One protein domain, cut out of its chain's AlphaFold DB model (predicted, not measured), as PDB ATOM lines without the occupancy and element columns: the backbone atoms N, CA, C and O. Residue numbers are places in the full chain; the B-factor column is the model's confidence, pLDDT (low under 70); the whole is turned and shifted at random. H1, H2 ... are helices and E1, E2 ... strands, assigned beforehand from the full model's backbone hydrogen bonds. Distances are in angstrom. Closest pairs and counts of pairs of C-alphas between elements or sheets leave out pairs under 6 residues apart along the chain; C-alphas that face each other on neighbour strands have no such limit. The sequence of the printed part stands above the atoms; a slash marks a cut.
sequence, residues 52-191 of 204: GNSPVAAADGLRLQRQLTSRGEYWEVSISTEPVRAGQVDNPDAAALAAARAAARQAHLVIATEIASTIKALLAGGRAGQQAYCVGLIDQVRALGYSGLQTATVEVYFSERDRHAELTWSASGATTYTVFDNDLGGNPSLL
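AT A GLANCE: This is residues 52 to 191 of the 204 residues of an uncharacterized protein of Chloroflexi bacterium (UniProt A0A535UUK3). A twisted sheet of five strands forms a wall, with the long helix H5 slanting over E2, E3, E4 and E5 on one face and H1 over the edge strand E1 on the same face; the other face bears no named helix. H2 and H3 make a small helical cluster beyond one end of the strands, while H4 makes a corner with H5 toward the other end, where the closing stretch, residues 180 to 191, also lies. The printed part has 140 residues with five named helices and five named strands, in the order H1, E1, H2, H3, E2, H4, H5, E3, E4, E5; the sheet runs E1, E2, E3, E4, E5 and is mixed, with E2 and E3 parallel and the other neighbours antiparallel. The class is mixed, helices and strands, and the whole is compact, with a radius of gyration of the C-alphas of 15.4 A, yet elongated, spanning 51 by 31 by 24 A.

IN THESE COORDINATES: In the sheet, E1 is residues 76 to 82, 20.6 A from first to last C-alpha; E2 is residues 106 to 112, 19.9 A; E3 is residues 151 to 157, 20.1 A; E4, the longest strand by residues, is residues 163 to 170, 21.0 A; and E5 is residues 175 to 179, 13.6 A, ending with C-alpha 179 at (111.541, 60.342, 69.997). H5 is the longest helix, residues 126 to 143, 25.6 A, beginning with C-alpha 126 at (105.370, 56.708, 77.809). H1 is residues 55 to 69, 21.2 A, beginning with C-alpha 55 at (116.009, 89.964, 78.361). The shorter helices are H2, residues 84 to 87, H3, residues 94 to 103, 14.3 A, and H4, residues 116 to 123, 10.4 A.

HOW THE PARTS SIT: E1 and E2 are antiparallel at 167 degrees, with N 78 and O 110 within hydrogen-bond range at 2.9 A. E2 and E3 are parallel at 11 degrees, with N 109 and O 153 at 2.8 A. They form a strand-helix-strand unit, two parallel neighbour strands with H4 and H5 between them along the chain, and its crossover is right-handed. E3, E4 and E5 form a meander, each strand the antiparallel neighbour of the one before, through two hairpins; N 154 and O 167 are 2.8 A apart, and N 168 and O 176 are 2.8 A apart. H5 is on the sheet at a height of 9.0 A, slantwise to the strands at 52 degrees to E3 on the local plane; its closest C-alphas to E3 are those of Cys 134 and Val 154, 6.4 A. H1 is on the same face at a height of 6.1 A, over E1, and only just along the strands, at 28 degrees to E1 on the local plane; the closest C-alphas are those of Gly 61 and Ile 79, 5.2 A. H1 and H5 are near each other. H2 and H3 touch, the C-alphas of Ala 86 and Ala 100 being closest at 4.9 A. H1 only just touches H3, with residue 56 alone and 3 pairs of C-alphas within 8 A, closest at Val 56 and Leu 97, 7.1 A; they are about perpendicular at 88 degrees. H4 and H5 only just touch, with 3 such pairs, and only at the corner, closest at the C-alphas of Leu 122 and Gln 130, 6.0 A. Every O i to N i+4 pair is within hydrogen-bond range in H1, H3, H4 and H5; H2 is too short for one.

THE WHOLE: The C-alphas of Asn 91 and Pro 188 are the two farthest apart, 51.1 A. The printed part has no cut, and no link is long. The mean pLDDT of the printed part is 92.0; residue 160 and residues 182 to 186 are under 70.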
ATOM      1  N   GLY A  52     117.584  82.280  77.752       95.31
ATOM      2  CA  GLY A  52     116.884  82.761  76.564       95.31
ATOM      3  C   GLY A  52     117.649  83.776  75.723       95.31
ATOM      4  O   GLY A  52     118.669  84.316  76.142       95.31
ATOM      5  N   ASN A  53     117.130  84.068  74.528       95.25
ATOM      6  CA  ASN A  53     117.789  84.911  73.517       95.25
ATOM      7  C   ASN A  53     117.471  86.422  73.615       95.25
ATOM      8  O   ASN A  53     117.910  87.207  72.776       95.25
ATOM      9  N   SER A  54     116.696  86.842  74.616       94.56
ATOM     10  CA  SER A  54     116.381  88.246  74.908       94.56
ATOM     11  C   SER A  54     116.168  88.451  76.414       94.56
ATOM     12  O   SER A  54     115.882  87.471  77.107       94.56
ATOM     13  N   PRO A  55     116.251  89.690  76.944       94.00
ATOM     14  CA  PRO A  55     116.009  89.964  78.361       94.00
ATOM     15  C   PRO A  55     114.677  89.405  78.882       94.00
ATOM     16  O   PRO A  55     114.647  88.766  79.934       94.00
ATOM     17  N   VAL A  56     113.586  89.605  78.133       95.44
ATOM     18  CA  VAL A  56     112.248  89.118  78.515       95.44
ATOM     19  C   VAL A  56     112.198  87.591  78.510       95.44
ATOM     20  O   VAL A  56     111.792  86.991  79.506       95.44
ATOM     21  N   ALA A  57     112.664  86.958  77.429       96.12
ATOM     22  CA  ALA A  57     112.633  85.504  77.305       96.12
ATOM     23  C   ALA A  57     113.536  84.817  78.344       96.12
ATOM     24  O   ALA A  57     113.140  83.820  78.938       96.12
ATOM     25  N   ALA A  58     114.706  85.389  78.645       95.50
ATOM     26  CA  ALA A  58     115.612  84.870  79.665       95.50
ATOM     27  C   ALA A  58     115.037  84.977  81.087       95.50
ATOM     28  O   ALA A  58     115.189  84.053  81.889       95.50
ATOM     29  N   ALA A  59     114.351  86.078  81.411       94.88
ATOM     30  CA  ALA A  59     113.660  86.217  82.692       94.88
ATOM     31  C   ALA A  59     112.534  85.179  82.841       94.88
ATOM     32  O   ALA A  59     112.395  84.556  83.897       94.88
ATOM     33  N   ASP A  60     111.767  84.961  81.772       96.00
ATOM     34  CA  ASP A  60     110.692  83.971  81.729       96.00
ATOM     35  C   ASP A  60     111.228  82.527  81.788       96.00
ATOM     36  O   ASP A  60     110.672  81.706  82.517       96.00
ATOM     37  N   GLY A  61     112.345  82.226  81.117       96.62
ATOM     38  CA  GLY A  61     113.011  80.920  81.168       96.62
ATOM     39  C   GLY A  61     113.525  80.576  82.565       96.62
ATOM     40  O   GLY A  61     113.244  79.496  83.085       96.62
ATOM     41  N   LEU A  62     114.179  81.528  83.241       95.88
ATOM     42  CA  LEU A  62     114.603  81.357  84.634       95.88
ATOM     43  C   LEU A  62     113.406  81.154  85.576       95.88
ATOM     44  O   LEU A  62     113.467  80.339  86.500       95.88
ATOM     45  N   ARG A  63     112.313  81.899  85.366       95.38
ATOM     46  CA  ARG A  63     111.075  81.735  86.139       95.38
ATOM     47  C   ARG A  63     110.488  80.336  85.942       95.38
ATOM     48  O   ARG A  63     110.153  79.697  86.938       95.38
ATOM     49  N   LEU A  64     110.396  79.865  84.699       95.38
ATOM     50  CA  LEU A  64     109.886  78.534  84.374       95.38
ATOM     51  C   LEU A  64     110.741  77.442  85.028       95.38
ATOM     52  O   LEU A  64     110.205  76.605  85.747       95.38
ATOM     53  N   GLN A  65     112.069  77.510  84.903       95.69
ATOM     54  CA  GLN A  65     112.977  76.570  85.568       95.69
ATOM     55  C   GLN A  65     112.747  76.499  87.083       95.69
ATOM     56  O   GLN A  65     112.654  75.411  87.654       95.69
ATOM     57  N   ARG A  66     112.626  77.652  87.754       95.31
ATOM     58  CA  ARG A  66     112.366  77.704  89.203       95.31
ATOM     59  C   ARG A  66     111.022  77.079  89.573       95.31
ATOM     60  O   ARG A  66     110.937  76.406  90.596       95.31
ATOM     61  N   GLN A  67     109.997  77.282  88.749       93.62
ATOM     62  CA  GLN A  67     108.672  76.690  88.941       93.62
ATOM     63  C   GLN A  67     108.675  75.167  88.743       93.62
ATOM     64  O   GLN A  67     108.022  74.455  89.498       93.62
ATOM     65  N   LEU A  68     109.402  74.650  87.754       93.56
ATOM     66  CA  LEU A  68     109.555  73.203  87.560       93.56
ATOM     67  C   LEU A  68     110.351  72.587  88.723       93.56
ATOM     68  O   LEU A  68     109.920  71.608  89.333       93.56
ATOM     69  N   THR A  69     111.433  73.251  89.134       94.12
ATOM     70  CA  THR A  69     112.266  72.829  90.270       94.12
ATOM     71  C   THR A  69     111.468  72.750  91.573       94.12
ATOM     72  O   THR A  69     111.633  71.796  92.331       94.12
ATOM     73  N   SER A  70     110.570  73.706  91.847       92.56
ATOM     74  CA  SER A  70     109.742  73.677  93.065       92.56
ATOM     75  C   SER A  70     108.736  72.520  93.098       92.56
ATOM     76  O   SER A  70     108.213  72.198  94.163       92.56
ATOM     77  N   ARG A  71     108.498  71.869  91.953       89.94
ATOM     78  CA  ARG A  71     107.661  70.670  91.801       89.94
ATOM     79  C   ARG A  71     108.477  69.371  91.798       89.94
ATOM     80  O   ARG A  71     107.898  68.301  91.647       89.94
ATOM     81  N   GLY A  72     109.800  69.451  91.967       90.31
ATOM     82  CA  GLY A  72     110.707  68.303  91.870       90.31
ATOM     83  C   GLY A  72     111.051  67.895  90.434       90.31
ATOM     84  O   GLY A  72     111.597  66.815  90.225       90.31
ATOM     85  N   GLU A  73     110.741  68.741  89.447       93.81
ATOM     86  CA  GLU A  73     111.054  68.530  88.030       93.81
ATOM     87  C   GLU A  73     112.336  69.313  87.697       93.81
ATOM     88  O   GLU A  73     112.302  70.513  87.411       93.81
ATOM     89  N   TYR A  74     113.496  68.664  87.812       94.81
ATOM     90  CA  TYR A  74     114.792  69.344  87.768       94.81
ATOM     91  C   TYR A  74     115.305  69.511  86.336       94.81
ATOM     92  O   TYR A  74     116.215  68.808  85.893       94.81
ATOM     93  N   TRP A  75     114.708  70.462  85.626       95.50
ATOM     94  CA  TRP A  75     115.090  70.846  84.272       95.50
ATOM     95  C   TRP A  75     115.970  72.091  84.262       95.50
ATOM     96  O   TRP A  75     115.687  73.073  84.946       95.50
ATOM     97  N   GLU A  76     116.993  72.086  83.420       95.75
ATOM     98  CA  GLU A  76     117.561  73.310  82.876       95.75
ATOM     99  C   GLU A  76     116.675  73.795  81.734       95.75
ATOM    100  O   GLU A  76     116.291  72.993  80.887       95.75
ATOM    101  N   VAL A  77     116.328  75.084  81.714       96.94
ATOM    102  CA  VAL A  77     115.358  75.632  80.754       96.94
ATOM    103  C   VAL A  77     115.949  76.809  79.990       96.94
ATOM    104  O   VAL A  77     116.491  77.738  80.588       96.94
ATOM    105  N   SER A  78     115.757  76.816  78.674       97.56
ATOM    106  CA  SER A  78     115.999  77.975  77.814       97.56
ATOM    107  C   SER A  78     114.765  78.295  76.977       97.56
ATOM    108  O   SER A  78     114.136  77.384  76.441       97.56
ATOM    109  N   ILE A  79     114.422  79.580  76.857       97.88
ATOM    110  CA  ILE A  79     113.338  80.076  76.003       97.88
ATOM    111  C   ILE A  79     113.927  81.035  74.969       97.88
ATOM    112  O   ILE A  79     114.324  82.155  75.286       97.88
ATOM    113  N   SER A  80     113.940  80.624  73.708       97.81
ATOM    114  CA  SER A  80     114.282  81.490  72.581       97.81
ATOM    115  C   SER A  80     113.024  81.894  71.828       97.81
ATOM    116  O   SER A  80     112.117  81.090  71.646       97.81
ATOM    117  N   THR A  81     112.938  83.152  71.406       98.12
ATOM    118  CA  THR A  81     111.744  83.696  70.740       98.12
ATOM    119  C   THR A  81     112.103  84.473  69.488       98.12
ATOM    120  O   THR A  81     113.169  85.084  69.426       98.12
ATOM    121  N   GLU A  82     111.196  84.482  68.511       97.44
ATOM    122  CA  GLU A  82     111.316  85.308  67.308       97.44
ATOM    123  C   GLU A  82     110.071  86.183  67.093       97.44
ATOM    124  O   GLU A  82     108.949  85.680  67.232       97.44
ATOM    125  N   PRO A  83     110.225  87.470  66.718       96.56
ATOM    126  CA  PRO A  83     111.496  88.156  66.471       96.56
ATOM    127  C   PRO A  83     112.226  88.543  67.774       96.56
ATOM    128  O   PRO A  83     111.628  89.195  68.627       96.56
ATOM    129  N   VAL A  84     113.531  88.248  67.889       92.62
ATOM    130  CA  VAL A  84     114.343  88.531  69.105       92.62
ATOM    131  C   VAL A  84     114.195  89.968  69.614       92.62
ATOM    132  O   VAL A  84     114.096  90.217  70.817       92.62
ATOM    133  N   ARG A  85     114.151  90.934  68.686       88.50
ATOM    134  CA  ARG A  85     114.051  92.371  68.992       88.50
ATOM    135  C   ARG A  85     112.829  92.736  69.836       88.50
ATOM    136  O   ARG A  85     112.871  93.746  70.521       88.50
ATOM    137  N   ALA A  86     111.756  91.942  69.792       90.06
ATOM    138  CA  ALA A  86     110.562  92.196  70.592       90.06
ATOM    139  C   ALA A  86     110.848  92.111  72.098       90.06
ATOM    140  O   ALA A  86     110.246  92.848  72.869       90.06
ATOM    141  N   GLY A  87     111.784  91.250  72.511       89.81
ATOM    142  CA  GLY A  87     112.177  91.083  73.911       89.81
ATOM    143  C   GLY A  87     113.265  92.046  74.397       89.81
ATOM    144  O   GLY A  87     113.660  91.954  75.557       89.81
ATOM    145  N   GLN A  88     113.767  92.948  73.544       91.44
ATOM    146  CA  GLN A  88     114.766  93.965  73.902       91.44
ATOM    147  C   GLN A  88     114.043  95.236  74.373       91.44
ATOM    148  O   GLN A  88     113.776  96.141  73.585       91.44
ATOM    149  N   VAL A  89     113.645  95.261  75.647       87.75
ATOM    150  CA  VAL A  89     112.843  96.347  76.230       87.75
ATOM    151  C   VAL A  89     113.731  97.277  77.059       87.75
ATOM    152  O   VAL A  89     114.209  96.884  78.120       87.75
ATOM    153  N   ASP A  90     113.907  98.520  76.603       75.31
ATOM    154  CA  ASP A  90     114.781  99.508  77.261       75.31
ATOM    155  C   ASP A  90     114.222 100.029  78.598       75.31
ATOM    156  O   ASP A  90     114.975 100.246  79.547       75.31
ATOM    157  N   ASN A  91     112.899 100.220  78.692       78.88
ATOM    158  CA  ASN A  91     112.202 100.642  79.913       78.88
ATOM    159  C   ASN A  91     111.100  99.623  80.262       78.88
ATOM    160  O   ASN A  91     109.986  99.722  79.738       78.88
ATOM    161  N   PRO A  92     111.415  98.593  81.069       80.69
ATOM    162  CA  PRO A  92     110.531  97.453  81.281       80.69
ATOM    163  C   PRO A  92     109.430  97.772  82.297       80.69
ATOM    164  O   PRO A  92     109.497  97.370  83.459       80.69
ATOM    165  N   ASP A  93     108.385  98.468  81.852       90.38
ATOM    166  CA  ASP A  93     107.112  98.498  82.571       90.38
ATOM    167  C   ASP A  93     106.237  97.277  82.220       90.38
ATOM    168  O   ASP A  93     106.504  96.519  81.283       90.38
ATOM    169  N   ALA A  94     105.174  97.057  82.997       91.94
ATOM    170  CA  ALA A  94     104.305  95.897  82.811       91.94
ATOM    171  C   ALA A  94     103.650  95.848  81.416       91.94
ATOM    172  O   ALA A  94     103.460  94.758  80.870       91.94
ATOM    173  N   ALA A  95     103.328  97.002  80.825       94.25
ATOM    174  CA  ALA A  95     102.693  97.080  79.515       94.25
ATOM    175  C   ALA A  95     103.693  96.780  78.390       94.25
ATOM    176  O   ALA A  95     103.381  96.010  77.481       94.25
ATOM    177  N   ALA A  96     104.911  97.312  78.482       92.81
ATOM    178  CA  ALA A  96     106.005  97.048  77.560       92.81
ATOM    179  C   ALA A  96     106.398  95.564  77.573       92.81
ATOM    180  O   ALA A  96     106.541  94.952  76.515       92.81
ATOM    181  N   LEU A  97     106.479  94.947  78.758       94.88
ATOM    182  CA  LEU A  97     106.734  93.510  78.895       94.88
ATOM    183  C   LEU A  97     105.596  92.659  78.307       94.88
ATOM    184  O   LEU A  97     105.856  91.642  77.666       94.88
ATOM    185  N   ALA A  98     104.335  93.054  78.499       95.50
ATOM    186  CA  ALA A  98     103.197  92.355  77.902       95.50
ATOM    187  C   ALA A  98     103.197  92.467  76.367       95.50
ATOM    188  O   ALA A  98     103.008  91.466  75.673       95.50
ATOM    189  N   ALA A  99     103.471  93.660  75.831       95.19
ATOM    190  CA  ALA A  99     103.576  93.896  74.394       95.19
ATOM    191  C   ALA A  99     104.726  93.093  73.763       95.19
ATOM    192  O   ALA A  99     104.539  92.488  72.706       95.19
ATOM    193  N   ALA A 100     105.881  93.026  74.433       95.62
ATOM    194  CA  ALA A 100     107.029  92.227  74.012       95.62
ATOM    195  C   ALA A 100     106.669  90.741  73.844       95.62
ATOM    196  O   ALA A 100     106.922  90.157  72.789       95.62
ATOM    197  N   ARG A 101     106.010  90.140  74.846       97.56
ATOM    198  CA  ARG A 101     105.569  88.735  74.785       97.56
ATOM    199  C   ARG A 101     104.537  88.500  73.684       97.56
ATOM    200  O   ARG A 101     104.670  87.560  72.904       97.56
ATOM    201  N   ALA A 102     103.542  89.378  73.564       97.44
ATOM    202  CA  ALA A 102     102.493  89.266  72.548       97.44
ATOM    203  C   ALA A 102     103.016  89.439  71.105       97.44
ATOM    204  O   ALA A 102     102.394  88.968  70.145       97.44
ATOM    205  N   ALA A 103     104.156  90.112  70.930       97.62
ATOM    206  CA  ALA A 103     104.799  90.307  69.634       97.62
ATOM    207  C   ALA A 103     105.583  89.077  69.145       97.62
ATOM    208  O   ALA A 103     105.821  88.963  67.939       97.62
ATOM    209  N   ALA A 104     105.941  88.142  70.031       98.12
ATOM    210  CA  ALA A 104     106.574  86.889  69.637       98.12
ATOM    211  C   ALA A 104     105.646  86.060  68.730       98.12
ATOM    212  O   ALA A 104     104.424  86.018  68.901       98.12
ATOM    213  N   ARG A 105     106.240  85.411  67.730       98.25
ATOM    214  CA  ARG A 105     105.570  84.563  66.734       98.25
ATOM    215  C   ARG A 105     106.092  83.135  66.746       98.25
ATOM    216  O   ARG A 105     105.344  82.236  66.381       98.25
ATOM    217  N   GLN A 106     107.330  82.925  67.178       98.50
ATOM    218  CA  GLN A 106     107.907  81.596  67.348       98.50
ATOM    219  C   GLN A 106     108.553  81.491  68.725       98.50
ATOM    220  O   GLN A 106     109.099  82.481  69.219       98.50
ATOM    221  N   ALA A 107     108.495  80.301  69.318       98.31
ATOM    222  CA  ALA A 107     109.214  79.962  70.537       98.31
ATOM    223  C   ALA A 107     109.975  78.644  70.355       98.31
ATOM    224  O   ALA A 107     109.446  77.681  69.807       98.31
ATOM    225  N   HIS A 108     111.203  78.590  70.842       98.38
ATOM    226  CA  HIS A 108     112.003  77.378  70.948       98.38
ATOM    227  C   HIS A 108     112.355  77.191  72.416       98.38
ATOM    228  O   HIS A 108     113.038  78.024  73.014       98.38
ATOM    229  N   LEU A 109     111.800  76.140  73.006       98.25
ATOM    230  CA  LEU A 109     112.080  75.716  74.364       98.25
ATOM    231  C   LEU A 109     113.084  74.577  74.320       98.25
ATOM    232  O   LEU A 109     112.857  73.569  73.656       98.25
ATOM    233  N   VAL A 110     114.157  74.718  75.084       97.56
ATOM    234  CA  VAL A 110     115.079  73.620  75.364       97.56
ATOM    235  C   VAL A 110     114.934  73.271  76.832       97.56
ATOM    236  O   VAL A 110     115.071  74.151  77.685       97.56
ATOM    237  N   ILE A 111     114.657  72.000  77.113       97.06
ATOM    238  CA  ILE A 111     114.746  71.437  78.456       97.06
ATOM    239  C   ILE A 111     115.815  70.350  78.490       97.06
ATOM    240  O   ILE A 111     115.847  69.465  77.635       97.06
ATOM    241  N   ALA A 112     116.705  70.423  79.473       95.69
ATOM    242  CA  ALA A 112     117.804  69.479  79.619       95.69
ATOM    243  C   ALA A 112     117.941  69.015  81.068       95.69
ATOM    244  O   ALA A 112     117.729  69.793  81.999       95.69
ATOM    245  N   THR A 113     118.277  67.746  81.280       93.69
ATOM    246  CA  THR A 113     118.601  67.232  82.614       93.69
ATOM    247  C   THR A 113     119.435  65.967  82.519       93.69
ATOM    248  O   THR A 113     119.179  65.134  81.665       93.69
ATOM    249  N   GLU A 114     120.363  65.773  83.448       91.56
ATOM    250  CA  GLU A 114     121.036  64.481  83.661       91.56
ATOM    251  C   GLU A 114     120.510  63.782  84.931       91.56
ATOM    252  O   GLU A 114     121.001  62.734  85.358       91.56
ATOM    253  N   ILE A 115     119.496  64.365  85.581       91.75
ATOM    254  CA  ILE A 115     118.992  63.892  86.870       91.75
ATOM    255  C   ILE A 115     118.074  62.693  86.645       91.75
ATOM    256  O   ILE A 115     116.933  62.823  86.199       91.75
ATOM    257  N   ALA A 116     118.556  61.512  87.038       90.25
ATOM    258  CA  ALA A 116     117.886  60.234  86.798       90.25
ATOM    259  C   ALA A 116     116.417  60.185  87.257       90.25
ATOM    260  O   ALA A 116     115.595  59.577  86.578       90.25
ATOM    261  N   SER A 117     116.057  60.817  88.380       91.12
ATOM    262  CA  SER A 117     114.659  60.857  88.837       91.12
ATOM    263  C   SER A 117     113.753  61.647  87.890       91.12
ATOM    264  O   SER A 117     112.624  61.232  87.647       91.12
ATOM    265  N   THR A 118     114.255  62.744  87.317       93.25
ATOM    266  CA  THR A 118     113.516  63.574  86.355       93.25
ATOM    267  C   THR A 118     113.362  62.840  85.024       93.25
ATOM    268  O   THR A 118     112.262  62.772  84.482       93.25
ATOM    269  N   ILE A 119     114.436  62.194  84.556       92.88
ATOM    270  CA  ILE A 119     114.427  61.345  83.355       92.88
ATOM    271  C   ILE A 119     113.384  60.228  83.500       92.88
ATOM    272  O   ILE A 119     112.494  60.091  82.664       92.88
ATOM    273  N   LYS A 120     113.436  59.465  84.600       91.94
ATOM    274  CA  LYS A 120     112.507  58.353  84.858       91.94
ATOM    275  C   LYS A 120     111.054  58.800  84.934       91.94
ATOM    276  O   LYS A 120     110.194  58.117  84.390       91.94
ATOM    277  N   ALA A 121     110.773  59.927  85.585       92.56
ATOM    278  CA  ALA A 121     109.415  60.452  85.690       92.56
ATOM    279  C   ALA A 121     108.856  60.911  84.334       92.56
ATOM    280  O   ALA A 121     107.675  60.701  84.059       92.56
ATOM    281  N   LEU A 122     109.686  61.472  83.448       93.38
ATOM    282  CA  LEU A 122     109.258  61.771  82.080       93.38
ATOM    283  C   LEU A 122     108.974  60.475  81.300       93.38
ATOM    284  O   LEU A 122     107.890  60.313  80.738       93.38
ATOM    285  N   LEU A 123     109.912  59.522  81.324       92.44
ATOM    286  CA  LEU A 123     109.798  58.250  80.601       92.44
ATOM    287  C   LEU A 123     108.625  57.385  81.083       92.44
ATOM    288  O   LEU A 123     107.986  56.716  80.274       92.44
ATOM    289  N   ALA A 124     108.288  57.437  82.374       91.25
ATOM    290  CA  ALA A 124     107.149  56.724  82.953       91.25
ATOM    291  C   ALA A 124     105.804  57.104  82.310       91.25
ATOM    292  O   ALA A 124     104.864  56.312  82.338       91.25
ATOM    293  N   GLY A 125     105.700  58.290  81.699       88.75
ATOM    294  CA  GLY A 125     104.500  58.706  80.968       88.75
ATOM    295  C   GLY A 125     104.297  57.973  79.639       88.75
ATOM    296  O   GLY A 125     103.235  58.104  79.022       88.75
ATOM    297  N   GLY A 126     105.308  57.233  79.169       90.75
ATOM    298  CA  GLY A 126     105.370  56.708  77.809       90.75
ATOM    299  C   GLY A 126     105.266  57.819  76.759       90.75
ATOM    300  O   GLY A 126     105.137  59.001  77.073       90.75
ATOM    301  N   ARG A 127     105.266  57.454  75.476       91.31
ATOM    302  CA  ARG A 127     105.243  58.442  74.383       91.31
ATOM    303  C   ARG A 127     104.112  59.475  74.511       91.31
ATOM    304  O   ARG A 127     104.334  60.661  74.290       91.31
ATOM    305  N   ALA A 128     102.904  59.035  74.869       91.75
ATOM    306  CA  ALA A 128     101.745  59.919  74.989       91.75
ATOM    307  C   ALA A 128     101.870  60.898  76.170       91.75
ATOM    308  O   ALA A 128     101.564  62.080  76.011       91.75
ATOM    309  N   GLY A 129     102.346  60.434  77.330       92.25
ATOM    310  CA  GLY A 129     102.563  61.289  78.498       92.25
ATOM    311  C   GLY A 129     103.683  62.299  78.273       92.25
ATOM    312  O   GLY A 129     103.525  63.468  78.612       92.25
ATOM    313  N   GLN A 130     104.769  61.890  77.615       94.75
ATOM    314  CA  GLN A 130     105.860  62.796  77.255       94.75
ATOM    315  C   GLN A 130     105.417  63.877  76.259       94.75
ATOM    316  O   GLN A 130     105.714  65.059  76.447       94.75
ATOM    317  N   GLN A 131     104.642  63.499  75.234       95.44
ATOM    318  CA  GLN A 131     104.032  64.455  74.310       95.44
ATOM    319  C   GLN A 131     103.127  65.445  75.058       95.44
ATOM    320  O   GLN A 131     103.250  66.653  74.862       95.44
ATOM    321  N   ALA A 132     102.238  64.953  75.926       95.06
ATOM    322  CA  ALA A 132     101.338  65.800  76.710       95.06
ATOM    323  C   ALA A 132     102.105  66.750  77.644       95.06
ATOM    324  O   ALA A 132     101.739  67.918  77.767       95.06
ATOM    325  N   TYR A 133     103.198  66.278  78.249       96.06
ATOM    326  CA  TYR A 133     104.086  67.101  79.064       96.06
ATOM    327  C   TYR A 133     104.694  68.250  78.246       96.06
ATOM    328  O   TYR A 133     104.604  69.407  78.650       96.06
ATOM    329  N   CYS A 134     105.227  67.959  77.053       97.31
ATOM    330  CA  CYS A 134     105.793  68.974  76.160       97.31
ATOM    331  C   CYS A 134     104.744  69.997  75.686       97.31
ATOM    332  O   CYS A 134     105.032  71.192  75.642       97.31
ATOM    333  N   VAL A 135     103.515  69.561  75.382       96.31
ATOM    334  CA  VAL A 135     102.401  70.478  75.072       96.31
ATOM    335  C   VAL A 135     102.090  71.379  76.270       96.31
ATOM    336  O   VAL A 135     101.975  72.591  76.104       96.31
ATOM    337  N   GLY A 136     102.040  70.826  77.484       95.00
ATOM    338  CA  GLY A 136     101.795  71.613  78.693       95.00
ATOM    339  C   GLY A 136     102.875  72.666  78.969       95.00
ATOM    340  O   GLY A 136     102.556  73.753  79.446       95.00
ATOM    341  N   LEU A 137     104.140  72.408  78.614       96.69
ATOM    342  CA  LEU A 137     105.197  73.427  78.688       96.69
ATOM    343  C   LEU A 137     104.935  74.593  77.726       96.69
ATOM    344  O   LEU A 137     105.105  75.752  78.105       96.69
ATOM    345  N   ILE A 138     104.475  74.310  76.505       96.75
ATOM    346  CA  ILE A 138     104.077  75.354  75.551       96.75
ATOM    347  C   ILE A 138     102.891  76.149  76.098       96.75
ATOM    348  O   ILE A 138     102.892  77.377  76.015       96.75
ATOM    349  N   ASP A 139     101.902  75.486  76.695       94.94
ATOM    350  CA  ASP A 139     100.758  76.173  77.295       94.94
ATOM    351  C   ASP A 139     101.174  77.070  78.470       94.94
ATOM    352  O   ASP A 139     100.673  78.191  78.581       94.94
ATOM    353  N   GLN A 140     102.158  76.665  79.279       93.62
ATOM    354  CA  GLN A 140     102.748  77.542  80.297       93.62
ATOM    355  C   GLN A 140     103.416  78.772  79.687       93.62
ATOM    356  O   GLN A 140     103.189  79.882  80.168       93.62
ATOM    357  N   VAL A 141     104.189  78.610  78.609       94.50
ATOM    358  CA  VAL A 141     104.788  79.748  77.892       94.50
ATOM    359  C   VAL A 141     103.697  80.673  77.371       94.50
ATOM    360  O   VAL A 141     103.733  81.873  77.622       94.50
ATOM    361  N   ARG A 142     102.666  80.144  76.710       95.19
ATOM    362  CA  ARG A 142     101.541  80.951  76.213       95.19
ATOM    363  C   ARG A 142     100.851  81.717  77.342       95.19
ATOM    364  O   ARG A 142     100.547  82.898  77.169       95.19
ATOM    365  N   ALA A 143     100.688  81.097  78.507       93.38
ATOM    366  CA  ALA A 143     100.079  81.717  79.678       93.38
ATOM    367  C   ALA A 143     100.925  82.838  80.316       93.38
ATOM    368  O   ALA A 143     100.382  83.690  81.016       93.38
ATOM    369  N   LEU A 144     102.232  82.922  80.025       92.31
ATOM    370  CA  LEU A 144     103.051  84.090  80.387       92.31
ATOM    371  C   LEU A 144     102.698  85.346  79.568       92.31
ATOM    372  O   LEU A 144     103.143  86.439  79.913       92.31
ATOM    373  N   GLY A 145     101.907  85.212  78.498       95.38
ATOM    374  CA  GLY A 145     101.495  86.313  77.623       95.38
ATOM    375  C   GLY A 145     102.015  86.202  76.190       95.38
ATOM    376  O   GLY A 145     101.836  87.134  75.408       95.38
ATOM    377  N   TYR A 146     102.627  85.073  75.816       96.69
ATOM    378  CA  TYR A 146     103.064  84.781  74.445       96.69
ATOM    379  C   TYR A 146     101.870  84.380  73.556       96.69
ATOM    380  O   TYR A 146     101.847  83.332  72.913       96.69
ATOM    381  N   SER A 147     100.835  85.221  73.540       95.06
ATOM    382  CA  SER A 147      99.561  84.984  72.847       95.06
ATOM    383  C   SER A 147      99.676  85.032  71.323       95.06
ATOM    384  O   SER A 147      98.811  84.519  70.619       95.06
ATOM    385  N   GLY A 148     100.750  85.634  70.812       95.81
ATOM    386  CA  GLY A 148     101.016  85.788  69.389       95.81
ATOM    387  C   GLY A 148     101.682  84.592  68.704       95.81
ATOM    388  O   GLY A 148     101.849  84.631  67.480       95.81
ATOM    389  N   LEU A 149     102.079  83.560  69.459       97.75
ATOM    390  CA  LEU A 149     102.807  82.410  68.925       97.75
ATOM    391  C   LEU A 149     102.021  81.706  67.815       97.75
ATOM    392  O   LEU A 149     100.858  81.353  67.977       97.75
ATOM    393  N   GLN A 150     102.695  81.494  66.690       98.25
ATOM    394  CA  GLN A 150     102.220  80.740  65.532       98.25
ATOM    395  C   GLN A 150     102.808  79.335  65.516       98.25
ATOM    396  O   GLN A 150     102.127  78.387  65.128       98.25
ATOM    397  N   THR A 151     104.058  79.206  65.956       98.25
ATOM    398  CA  THR A 151     104.752  77.930  66.109       98.25
ATOM    399  C   THR A 151     105.527  77.898  67.417       98.25
ATOM    400  O   THR A 151     105.948  78.933  67.941       98.25
ATOM    401  N   ALA A 152     105.711  76.698  67.951       98.44
ATOM    402  CA  ALA A 152     106.582  76.458  69.084       98.44
ATOM    403  C   ALA A 152     107.241  75.088  68.946       98.44
ATOM    404  O   ALA A 152     106.620  74.147  68.450       98.44
ATOM    405  N   THR A 153     108.479  74.981  69.404       98.50
ATOM    406  CA  THR A 153     109.213  73.719  69.460       98.50
ATOM    407  C   THR A 153     109.699  73.493  70.884       98.50
ATOM    408  O   THR A 153     110.127  74.443  71.536       98.50
ATOM    409  N   VAL A 154     109.633  72.251  71.360       98.56
ATOM    410  CA  VAL A 154     110.245  71.813  72.619       98.56
ATOM    411  C   VAL A 154     111.248  70.721  72.296       98.56
ATOM    412  O   VAL A 154     110.869  69.688  71.747       98.56
ATOM    413  N   GLU A 155     112.507  70.928  72.652       97.62
ATOM    414  CA  GLU A 155     113.538  69.899  72.592       97.62
ATOM    415  C   GLU A 155     113.857  69.396  73.995       97.62
ATOM    416  O   GLU A 155     114.056  70.185  74.922       97.62
ATOM    417  N   VAL A 156     113.911  68.074  74.130       97.06
ATOM    418  CA  VAL A 156     114.217  67.387  75.381       97.06
ATOM    419  C   VAL A 156     115.576  66.721  75.261       97.06
ATOM    420  O   VAL A 156     115.790  65.898  74.370       97.06
ATOM    421  N   TYR A 157     116.468  67.050  76.186       94.56
ATOM    422  CA  TYR A 157     117.809  66.487  76.286       94.56
ATOM    423  C   TYR A 157     117.989  65.764  77.621       94.56
ATOM    424  O   TYR A 157     117.628  66.288  78.677       94.56
ATOM    425  N   PHE A 158     118.582  64.570  77.577       91.31
ATOM    426  CA  PHE A 158     119.007  63.841  78.782       91.31
ATOM    427  C   PHE A 158     120.511  63.971  79.074       91.31
ATOM    428  O   PHE A 158     120.990  63.512  80.107       91.31
ATOM    429  N   SER A 159     121.252  64.587  78.156       80.56
ATOM    430  CA  SER A 159     122.654  64.978  78.283       80.56
ATOM    431  C   SER A 159     122.936  66.099  77.276       80.56
ATOM    432  O   SER A 159     122.127  66.347  76.381       80.56
ATOM    433  N   GLU A 160     124.096  66.754  77.355       69.69
ATOM    434  CA  GLU A 160     124.483  67.812  76.401       69.69
ATOM    435  C   GLU A 160     124.535  67.355  74.928       69.69
ATOM    436  O   GLU A 160     124.556  68.190  74.024       69.69
ATOM    437  N   ARG A 161     124.599  66.042  74.661       73.62
ATOM    438  CA  ARG A 161     124.750  65.485  73.304       73.62
ATOM    439  C   ARG A 161     123.562  64.652  72.840       73.62
ATOM    440  O   ARG A 161     123.420  64.443  71.636       73.62
ATOM    441  N   ASP A 162     122.707  64.219  73.762       80.62
ATOM    442  CA  ASP A 162     121.638  63.269  73.473       80.62
ATOM    443  C   ASP A 162     120.282  63.970  73.491       80.62
ATOM    444  O   ASP A 162     119.628  64.115  74.530       80.62
ATOM    445  N   ARG A 163     119.856  64.411  72.301       90.75
ATOM    446  CA  ARG A 163     118.485  64.870  72.088       90.75
ATOM    447  C   ARG A 163     117.558  63.663  72.123       90.75
ATOM    448  O   ARG A 163     117.499  62.894  71.166       90.75
ATOM    449  N   HIS A 164     116.819  63.536  73.213       93.69
ATOM    450  CA  HIS A 164     115.873  62.455  73.432       93.69
ATOM    451  C   HIS A 164     114.642  62.604  72.532       93.69
ATOM    452  O   HIS A 164     114.280  61.688  71.791       93.69
ATOM    453  N   ALA A 165     114.016  63.782  72.555       95.75
ATOM    454  CA  ALA A 165     112.772  64.015  71.838       95.75
ATOM    455  C   ALA A 165     112.617  65.463  71.368       95.75
ATOM    456  O   ALA A 165     113.242  66.386  71.888       95.75
ATOM    457  N   GLU A 166     111.743  65.651  70.385       97.50
ATOM    458  CA  GLU A 166     111.334  66.957  69.878       97.50
ATOM    459  C   GLU A 166     109.817  66.982  69.678       97.50
ATOM    460  O   GLU A 166     109.231  66.075  69.075       97.50
ATOM    461  N   LEU A 167     109.181  68.040  70.178       98.44
ATOM    462  CA  LEU A 167     107.801  68.389  69.881       98.44
ATOM    463  C   LEU A 167     107.773  69.642  69.013       98.44
ATOM    464  O   LEU A 167     108.356  70.652  69.386       98.44
ATOM    465  N   THR A 168     107.022  69.612  67.917       98.31
ATOM    466  CA  THR A 168     106.634  70.806  67.157       98.31
ATOM    467  C   THR A 168     105.138  71.037  67.307       98.31
ATOM    468  O   THR A 168     104.339  70.103  67.240       98.31
ATOM    469  N   TRP A 169     104.755  72.289  67.514       98.06
ATOM    470  CA  TRP A 169     103.386  72.747  67.712       98.06
ATOM    471  C   TRP A 169     103.092  73.926  66.788       98.06
ATOM    472  O   TRP A 169     103.956  74.778  66.559       98.06
ATOM    473  N   SER A 170     101.856  74.013  66.299       97.62
ATOM    474  CA  SER A 170     101.349  75.178  65.581       97.62
ATOM    475  C   SER A 170     100.014  75.668  66.136       97.62
ATOM    476  O   SER A 170      99.162  74.890  66.570       97.62
ATOM    477  N   ALA A 171      99.777  76.974  66.011       94.56
ATOM    478  CA  ALA A 171      98.505  77.600  66.362       94.56
ATOM    479  C   ALA A 171      97.321  77.081  65.522       94.56
ATOM    480  O   ALA A 171      96.175  77.180  65.948       94.56
ATOM    481  N   SER A 172      97.589  76.496  64.348       93.88
ATOM    482  CA  SER A 172      96.583  75.824  63.515       93.88
ATOM    483  C   SER A 172      96.149  74.451  64.045       93.88
ATOM    484  O   SER A 172      95.274  73.828  63.451       93.88
ATOM    485  N   GLY A 173      96.742  73.977  65.147       87.81
ATOM    486  CA  GLY A 173      96.399  72.711  65.797       87.81
ATOM    487  C   GLY A 173      97.238  71.514  65.347       87.81
ATOM    488  O   GLY A 173      96.951  70.395  65.762       87.81
ATOM    489  N   ALA A 174      98.276  71.713  64.525       93.31
ATOM    490  CA  ALA A 174      99.205  70.637  64.203       93.31
ATOM    491  C   ALA A 174     100.172  70.423  65.374       93.31
ATOM    492  O   ALA A 174     100.708  71.371  65.950       93.31
ATOM    493  N   THR A 175     100.401  69.167  65.742       95.81
ATOM    494  CA  THR A 175     101.398  68.794  66.747       95.81
ATOM    495  C   THR A 175     102.088  67.516  66.306       95.81
ATOM    496  O   THR A 175     101.422  66.514  66.050       95.81
ATOM    497  N   THR A 176     103.416  67.549  66.216       97.12
ATOM    498  CA  THR A 176     104.234  66.375  65.889       97.12
ATOM    499  C   THR A 176     105.210  66.134  67.021       97.12
ATOM    500  O   THR A 176     105.920  67.050  67.423       97.12
ATOM    501  N   TYR A 177     105.256  64.902  67.519       96.75
ATOM    502  CA  TYR A 177     106.182  64.494  68.566       96.75
ATOM    503  C   TYR A 177     107.024  63.314  68.096       96.75
ATOM    504  O   TYR A 177     106.474  62.282  67.689       96.75
ATOM    505  N   THR A 178     108.343  63.466  68.168       95.62
ATOM    506  CA  THR A 178     109.328  62.487  67.709       95.62
ATOM    507  C   THR A 178     110.290  62.159  68.844       95.62
ATOM    508  O   THR A 178     110.832  63.065  69.465       95.62
ATOM    509  N   VAL A 179     110.515  60.865  69.081       92.88
ATOM    510  CA  VAL A 179     111.541  60.342  69.997       92.88
ATOM    511  C   VAL A 179     112.677  59.785  69.141       92.88
ATOM    512  O   VAL A 179     112.404  59.070  68.174       92.88
ATOM    513  N   PHE A 180     113.925  60.129  69.458       89.50
ATOM    514  CA  PHE A 180     115.096  59.819  68.630       89.50
ATOM    515  C   PHE A 180     115.931  58.636  69.141       89.50
ATOM    516  O   PHE A 180     116.649  58.027  68.352       89.50
ATOM    517  N   ASP A 181     115.842  58.286  70.425       80.25
ATOM    518  CA  ASP A 181     116.774  57.365  71.099       80.25
ATOM    519  C   ASP A 181     116.127  56.054  71.602       80.25
ATOM    520  O   ASP A 181     116.717  55.337  72.412       80.25
ATOM    521  N   ASN A 182     114.931  55.712  71.101       65.44
ATOM    522  CA  ASN A 182     114.144  54.543  71.524       65.44
ATOM    523  C   ASN A 182     114.002  54.430  73.058       65.44
ATOM    524  O   ASN A 182     114.198  53.346  73.612       65.44
ATOM    525  N   ASP A 183     113.703  55.542  73.740       64.38
ATOM    526  CA  ASP A 183     113.519  55.598  75.199       64.38
ATOM    527  C   ASP A 183     114.740  55.077  75.976       64.38
ATOM    528  O   ASP A 183     114.611  54.380  76.985       64.38
ATOM    529  N   LEU A 184     115.943  55.407  75.492       69.69
ATOM    530  CA  LEU A 184     117.215  54.995  76.088       69.69
ATOM    531  C   LEU A 184     117.429  53.475  76.106       69.69
ATOM    532  O   LEU A 184     118.058  52.962  77.031       69.69
ATOM    533  N   GLY A 185     116.968  52.738  75.088       55.62
ATOM    534  CA  GLY A 185     117.021  51.265  75.020       55.62
ATOM    535  C   GLY A 185     118.389  50.589  75.271       55.62
ATOM    536  O   GLY A 185     118.443  49.368  75.402       55.62
ATOM    537  N   GLY A 186     119.489  51.345  75.378       60.09
ATOM    538  CA  GLY A 186     120.815  50.872  75.796       60.09
ATOM    539  C   GLY A 186     121.202  51.118  77.267       60.09
ATOM    540  O   GLY A 186     122.236  50.608  77.692       60.09
ATOM    541  N   ASN A 187     120.424  51.870  78.059       71.69
ATOM    542  CA  ASN A 187     120.741  52.195  79.456       71.69
ATOM    543  C   ASN A 187     119.627  51.752  80.432       71.69
ATOM    544  O   ASN A 187     118.752  52.545  80.791       71.69
ATOM    545  N   PRO A 188     119.682  50.510  80.951       72.50
ATOM    546  CA  PRO A 188     118.639  49.969  81.822       72.50
ATOM    547  C   PRO A 188     118.497  50.718  83.157       72.50
ATOM    548  O   PRO A 188     117.456  50.627  83.803       72.50
ATOM    549  N   SER A 189     119.513  51.482  83.580       76.31
ATOM    550  CA  SER A 189     119.471  52.240  84.839       76.31
ATOM    551  C   SER A 189     118.488  53.416  84.814       76.31
ATOM    552  O   SER A 189     118.063  53.868  85.881       76.31
ATOM    553  N   LEU A 190     118.101  53.873  83.616       79.81
ATOM    554  CA  LEU A 190     117.175  54.982  83.382       79.81
ATOM    555  C   LEU A 190     115.755  54.519  83.038       79.81
ATOM    556  O   LEU A 190     114.872  55.354  82.867       79.81
ATOM    557  N   LEU A 191     115.503  53.205  83.026       79.25
ATOM    558  CA  LEU A 191     114.148  52.687  82.872       79.25
ATOM    559  C   LEU A 191     113.255  53.156  84.038       79.25
ATOM    560  O   LEU A 191     113.709  53.191  85.191       79.25
TER     561      LEU A 191